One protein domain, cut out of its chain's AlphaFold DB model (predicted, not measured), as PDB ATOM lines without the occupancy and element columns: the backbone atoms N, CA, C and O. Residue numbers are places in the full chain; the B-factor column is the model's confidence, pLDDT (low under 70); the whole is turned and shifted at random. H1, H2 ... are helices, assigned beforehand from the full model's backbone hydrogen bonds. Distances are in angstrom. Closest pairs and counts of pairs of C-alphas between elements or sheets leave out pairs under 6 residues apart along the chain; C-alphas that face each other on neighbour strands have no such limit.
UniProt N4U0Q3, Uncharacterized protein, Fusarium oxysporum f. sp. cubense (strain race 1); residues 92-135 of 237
ATOM      1  N   PRO A  92      17.809  -3.610 -14.154       87.06
ATOM      2  CA  PRO A  92      18.716  -4.758 -14.254       87.06
ATOM      3  C   PRO A  92      19.538  -4.743 -15.547       87.06
ATOM      4  O   PRO A  92      19.026  -4.358 -16.597       87.06
ATOM      5  N   ILE A  93      20.790  -5.218 -15.501       82.31
ATOM      6  CA  ILE A  93      21.728  -5.123 -16.638       82.31
ATOM      7  C   ILE A  93      21.154  -5.694 -17.946       82.31
ATOM      8  O   ILE A  93      21.254  -5.053 -18.984       82.31
ATOM      9  N   ARG A  94      20.441  -6.830 -17.888       82.31
ATOM     10  CA  ARG A  94      19.768  -7.437 -19.054       82.31
ATOM     11  C   ARG A  94      18.736  -6.501 -19.690       82.31
ATOM     12  O   ARG A  94      18.638  -6.437 -20.910       82.31
ATOM     13  N   THR A  95      17.989  -5.769 -18.870       81.81
ATOM     14  CA  THR A  95      16.990  -4.797 -19.322       81.81
ATOM     15  C   THR A  95      17.665  -3.547 -19.891       81.81
ATOM     16  O   THR A  95      17.212  -3.050 -20.916       81.81
ATOM     17  N   GLN A  96      18.783  -3.087 -19.311       80.56
ATOM     18  CA  GLN A  96      19.592  -2.007 -19.898       80.56
ATOM     19  C   GLN A  96      20.125  -2.402 -21.282       80.56
ATOM     20  O   GLN A  96      19.934  -1.657 -22.239       80.56
ATOM     21  N   THR A  97      20.730  -3.588 -21.412       83.00
ATOM     22  CA  THR A  97      21.218  -4.113 -22.696       83.00
ATOM     23  C   THR A  97      20.088  -4.216 -23.717       83.00
ATOM     24  O   THR A  97      20.241  -3.720 -24.826       83.00
ATOM     25  N   LEU A  98      18.933  -4.781 -23.345       86.44
ATOM     26  CA  LEU A  98      17.781  -4.900 -24.244       86.44
ATOM     27  C   LEU A  98      17.296  -3.533 -24.755       86.44
ATOM     28  O   LEU A  98      17.049  -3.382 -25.950       86.44
ATOM     29  N   ILE A  99      17.192  -2.538 -23.868       84.75
ATOM     30  CA  ILE A  99      16.804  -1.167 -24.228       84.75
ATOM     31  C   ILE A  99      17.842  -0.550 -25.175       84.75
ATOM     32  O   ILE A  99      17.473  -0.055 -26.236       84.75
ATOM     33  N   LEU A 100      19.132  -0.616 -24.832       84.88
ATOM     34  CA  LEU A 100      20.209  -0.015 -25.623       84.88
ATOM     35  C   LEU A 100      20.353  -0.665 -27.003       84.88
ATOM     36  O   LEU A 100      20.434   0.053 -27.994       84.88
ATOM     37  N   THR A 101      20.308  -1.997 -27.097       88.38
ATOM     38  CA  THR A 101      20.311  -2.716 -28.381       88.38
ATOM     39  C   THR A 101      19.091  -2.349 -29.225       88.38
ATOM     40  O   THR A 101      19.216  -2.180 -30.437       88.38
ATOM     41  N   ARG A 102      17.911  -2.171 -28.612       88.94
ATOM     42  CA  ARG A 102      16.706  -1.785 -29.358       88.94
ATOM     43  C   ARG A 102      16.763  -0.341 -29.854       88.94
ATOM     44  O   ARG A 102      16.357  -0.096 -30.985       88.94
ATOM     45  N   ILE A 103      17.282   0.588 -29.049       89.50
ATOM     46  CA  ILE A 103      17.510   1.985 -29.453       89.50
ATOM     47  C   ILE A 103      18.545   2.051 -30.578       89.50
ATOM     48  O   ILE A 103      18.290   2.710 -31.582       89.50
ATOM     49  N   GLN A 104      19.666   1.335 -30.440       89.06
ATOM     50  CA  GLN A 104      20.717   1.271 -31.456       89.06
ATOM     51  C   GLN A 104      20.147   0.817 -32.807       89.06
ATOM     52  O   GLN A 104      20.238   1.568 -33.772       89.06
ATOM     53  N   ALA A 105      19.451  -0.325 -32.847       89.06
ATOM     54  CA  ALA A 105      18.857  -0.842 -34.082       89.06
ATOM     55  C   ALA A 105      17.827   0.120 -34.711       89.06
ATOM     56  O   ALA A 105      17.773   0.251 -35.931       89.06
ATOM     57  N   ILE A 106      17.012   0.817 -33.905       94.69
ATOM     58  CA  ILE A 106      16.053   1.819 -34.414       94.69
ATOM     59  C   ILE A 106      16.784   3.001 -35.064       94.69
ATOM     60  O   ILE A 106      16.376   3.455 -36.133       94.69
ATOM     61  N   LEU A 107      17.851   3.497 -34.432       92.12
ATOM     62  CA  LEU A 107      18.644   4.607 -34.959       92.12
ATOM     63  C   LEU A 107      19.411   4.198 -36.223       92.12
ATOM     64  O   LEU A 107      19.371   4.932 -37.202       92.12
ATOM     65  N   GLU A 108      20.032   3.016 -36.241       91.38
ATOM     66  CA  GLU A 108      20.744   2.481 -37.411       91.38
ATOM     67  C   GLU A 108      19.792   2.314 -38.603       91.38
ATOM     68  O   GLU A 108      20.090   2.801 -39.694       91.38
ATOM     69  N   HIS A 109      18.597   1.742 -38.390       93.19
ATOM     70  CA  HIS A 109      17.547   1.677 -39.414       93.19
ATOM     71  C   HIS A 109      17.144   3.061 -39.936       93.19
ATOM     72  O   HIS A 109      17.044   3.244 -41.147       93.19
ATOM     73  N   ALA A 110      16.926   4.039 -39.052       91.81
ATOM     74  CA  ALA A 110      16.550   5.393 -39.457       91.81
ATOM     75  C   ALA A 110      17.665   6.089 -40.259       91.81
ATOM     76  O   ALA A 110      17.389   6.702 -41.291       91.81
ATOM     77  N   CYS A 111      18.921   5.958 -39.821       91.44
ATOM     78  CA  CYS A 111      20.090   6.486 -40.521       91.44
ATOM     79  C   CYS A 111      20.257   5.854 -41.907       91.44
ATOM     80  O   CYS A 111      20.448   6.580 -42.883       91.44
ATOM     81  N   PHE A 112      20.126   4.529 -42.008       93.31
ATOM     82  CA  PHE A 112      20.225   3.793 -43.266       93.31
ATOM     83  C   PHE A 112      19.113   4.177 -44.248       93.31
ATOM     84  O   PHE A 112      19.405   4.528 -45.389       93.31
ATOM     85  N   SER A 113      17.848   4.196 -43.807       95.12
ATOM     86  CA  SER A 113      16.717   4.607 -44.651       95.12
ATOM     87  C   SER A 113      16.853   6.051 -45.144       95.12
ATOM     88  O   SER A 113      16.602   6.323 -46.313       95.12
ATOM     89  N   PHE A 114      17.319   6.973 -44.294       94.12
ATOM     90  CA  PHE A 114      17.622   8.342 -44.717       94.12
ATOM     91  C   PHE A 114      18.777   8.399 -45.729       94.12
ATOM     92  O   PHE A 114      18.708   9.138 -46.711       94.12
ATOM     93  N   ALA A 115      19.836   7.612 -45.523       92.75
ATOM     94  CA  ALA A 115      20.983   7.572 -46.425       92.75
ATOM     95  C   ALA A 115      20.629   7.020 -47.815       92.75
ATOM     96  O   ALA A 115      21.143   7.546 -48.799       92.75
ATOM     97  N   GLN A 116      19.713   6.049 -47.912       93.75
ATOM     98  CA  GLN A 116      19.211   5.539 -49.196       93.75
ATOM     99  C   GLN A 116      18.594   6.640 -50.075       93.75
ATOM    100  O   GLN A 116      18.736   6.594 -51.295       93.75
ATOM    101  N   GLU A 117      17.942   7.637 -49.471       92.50
ATOM    102  CA  GLU A 117      17.336   8.763 -50.193       92.50
ATOM    103  C   GLU A 117      18.305   9.944 -50.386       92.50
ATOM    104  O   GLU A 117      18.342  10.551 -51.456       92.50
ATOM    105  N   ALA A 118      19.086  10.295 -49.358       88.94
ATOM    106  CA  ALA A 118      19.854  11.544 -49.318       88.94
ATOM    107  C   ALA A 118      21.341  11.410 -49.710       88.94
ATOM    108  O   ALA A 118      21.966  12.392 -50.135       88.94
ATOM    109  N   MET A 119      21.937  10.229 -49.517       91.44
ATOM    110  CA  MET A 119      23.375   9.959 -49.681       91.44
ATOM    111  C   MET A 119      23.644   8.526 -50.198       91.44
ATOM    112  O   MET A 119      24.409   7.785 -49.569       91.44
ATOM    113  N   PRO A 120      23.042   8.102 -51.328       92.62
ATOM    114  CA  PRO A 120      23.272   6.765 -51.881       92.62
ATOM    115  C   PRO A 120      24.748   6.536 -52.250       92.62
ATOM    116  O   PRO A 120      25.243   5.422 -52.134       92.62
ATOM    117  N   ASP A 121      25.475   7.606 -52.587       92.81
ATOM    118  CA  ASP A 121      26.913   7.586 -52.861       92.81
ATOM    119  C   ASP A 121      27.749   7.076 -51.676       92.81
ATOM    120  O   ASP A 121      28.750   6.390 -51.872       92.81
ATOM    121  N   ILE A 122      27.314   7.345 -50.441       91.12
ATOM    122  CA  ILE A 122      27.998   6.859 -49.235       91.12
ATOM    123  C   ILE A 122      27.734   5.361 -49.033       91.12
ATOM    124  O   ILE A 122      28.642   4.642 -48.636       91.12
ATOM    125  N   LEU A 123      26.524   4.880 -49.341       91.88
ATOM    126  CA  LEU A 123      26.180   3.453 -49.262       91.88
ATOM    127  C   LEU A 123      26.926   2.615 -50.311       91.88
ATOM    128  O   LEU A 123      27.311   1.482 -50.027       91.88
ATOM    129  N   GLU A 124      27.159   3.171 -51.502       92.81
ATOM    130  CA  GLU A 124      27.996   2.547 -52.533       92.81
ATOM    131  C   GLU A 124      29.482   2.513 -52.121       92.81
ATOM    132  O   GLU A 124      30.131   1.479 -52.286       92.81
ATOM    133  N   GLU A 125      30.012   3.598 -51.535       93.00
ATOM    134  CA  GLU A 125      31.399   3.677 -51.039       93.00
ATOM    135  C   GLU A 125      31.658   2.692 -49.884       93.00
ATOM    136  O   GLU A 125      32.668   1.984 -49.889       93.00
ATOM    137  N   THR A 126      30.756   2.618 -48.898       90.88
ATOM    138  CA  THR A 126      30.915   1.753 -47.714       90.88
ATOM    139  C   THR A 126      30.462   0.310 -47.931       90.88
ATOM    140  O   THR A 126      30.758  -0.550 -47.098       90.88
ATOM    141  N   GLN A 127      29.738   0.035 -49.020       92.88
ATOM    142  CA  GLN A 127      29.097  -1.253 -49.318       92.88
ATOM    143  C   GLN A 127      28.152  -1.742 -48.205       92.88
ATOM    144  O   GLN A 127      27.908  -2.945 -48.056       92.88
ATOM    145  N   TRP A 128      27.592  -0.822 -47.412       94.31
ATOM    146  CA  TRP A 128      26.618  -1.159 -46.377       94.31
ATOM    147  C   TRP A 128      25.312  -1.626 -47.019       94.31
ATOM    148  O   TRP A 128      24.530  -0.842 -47.552       94.31
ATOM    149  N   SER A 129      25.081  -2.937 -46.964       91.88
ATOM    150  CA  SER A 129      23.890  -3.600 -47.505       91.88
ATOM    151  C   SER A 129      22.744  -3.718 -46.495       91.88
ATOM    152  O   SER A 129      21.610  -3.986 -46.892       91.88
ATOM    153  N   CYS A 130      23.014  -3.490 -45.206       91.56
ATOM    154  CA  CYS A 130      22.022  -3.464 -44.137       91.56
ATOM    155  C   CYS A 130      22.318  -2.344 -43.116       91.56
ATOM    156  O   CYS A 130      23.453  -1.856 -43.059       91.56
ATOM    157  N   PRO A 131      21.328  -1.933 -42.303       90.88
ATOM    158  CA  PRO A 131      21.500  -0.871 -41.311       90.88
ATOM    159  C   PRO A 131      22.608  -1.128 -40.289       90.88
ATOM    160  O   PRO A 131      23.364  -0.215 -39.968       90.88
ATOM    161  N   GLU A 132      22.729  -2.369 -39.820       88.50
ATOM    162  CA  GLU A 132      23.666  -2.788 -38.772       88.50
ATOM    163  C   GLU A 132      25.134  -2.762 -39.230       88.50
ATOM    164  O   GLU A 132      26.041  -2.798 -38.401       88.50
ATOM    165  N   ALA A 133      25.390  -2.693 -40.544       89.88
ATOM    166  CA  ALA A 133      26.736  -2.515 -41.087       89.88
ATOM    167  C   ALA A 133      27.273  -1.088 -40.859       89.88
ATOM    168  O   ALA A 133      28.487  -0.887 -40.801       89.88
ATOM    169  N   GLY A 134      26.377  -0.105 -40.712       88.56
ATOM    170  CA  GLY A 134      26.719   1.270 -40.375       88.56
ATOM    171  C   GLY A 134      26.557   1.538 -38.884       88.56
ATOM    172  O   GLY A 134      25.463   1.853 -38.424       88.56
ATOM    173  N   GLU A 135      27.651   1.478 -38.123       90.06
ATOM    174  CA  GLU A 135      27.632   1.889 -36.716       90.06
ATOM    175  C   GLU A 135      27.254   3.375 -36.572       90.06
ATOM    176  O   GLU A 135      27.693   4.231 -37.348       90.06
TER     177      GLU A 135
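This is residues 92 to 135 of the 237 residues of an uncharacterized protein of Fusarium oxysporum f. sp. cubense (strain race 1) (UniProt N4U0Q3). The picture is a hook: one long straight helix, H1, whose first part sticks out as a free arm, and at its far end a short helix, H2, which turns the corner before residues 127 to 135 fold back beside the later part of H1. The printed part has 44 residues with two named helices, H1 then H2, and no named strand; the class is all helix. The whole is loose, with a radius of gyration of the C-alphas of 12.7 A, and spans 41 by 15 by 10 A, the free arm making much of the length.

Start at Pro 92, just before H1. Find C-alpha 93 at (21.728, -5.123, -16.638); from there H1, residues 93 to 118, runs 36.7 A to C-alpha 118 at (19.854, 11.544, -49.318). After Met 119, look for H2, residues 120 to 126, which ends at C-alpha 126 at (30.915, 1.753, -47.714). Further on, residues 131 to 133 make a short helical run without a name.

Look at residues 115 to 116, with which alone H1 touches H2. They only just touch, with 3 pairs of C-alphas within 8 A, and only at the corner by their link. The closest C-alphas are those of Ala 115 and Leu 123, 7.2 A apart. The helices run opposite ways at a steep tilt of 56 degrees. In H2 every O i to N i+4 pair is within hydrogen-bond range; in H1, 21 of 22 are.

The two C-alphas farthest apart are those of Pro 92 and Asp 121, at 41.4 A. Residues 92 to 103, of which 93 to 103 belong to H1, stand free; the body without them spans 23 by 16 by 11 A. The link from H1 to H2 is tight. The printed part has no cut, its mean pLDDT is 90.0, and no printed residue is under 70.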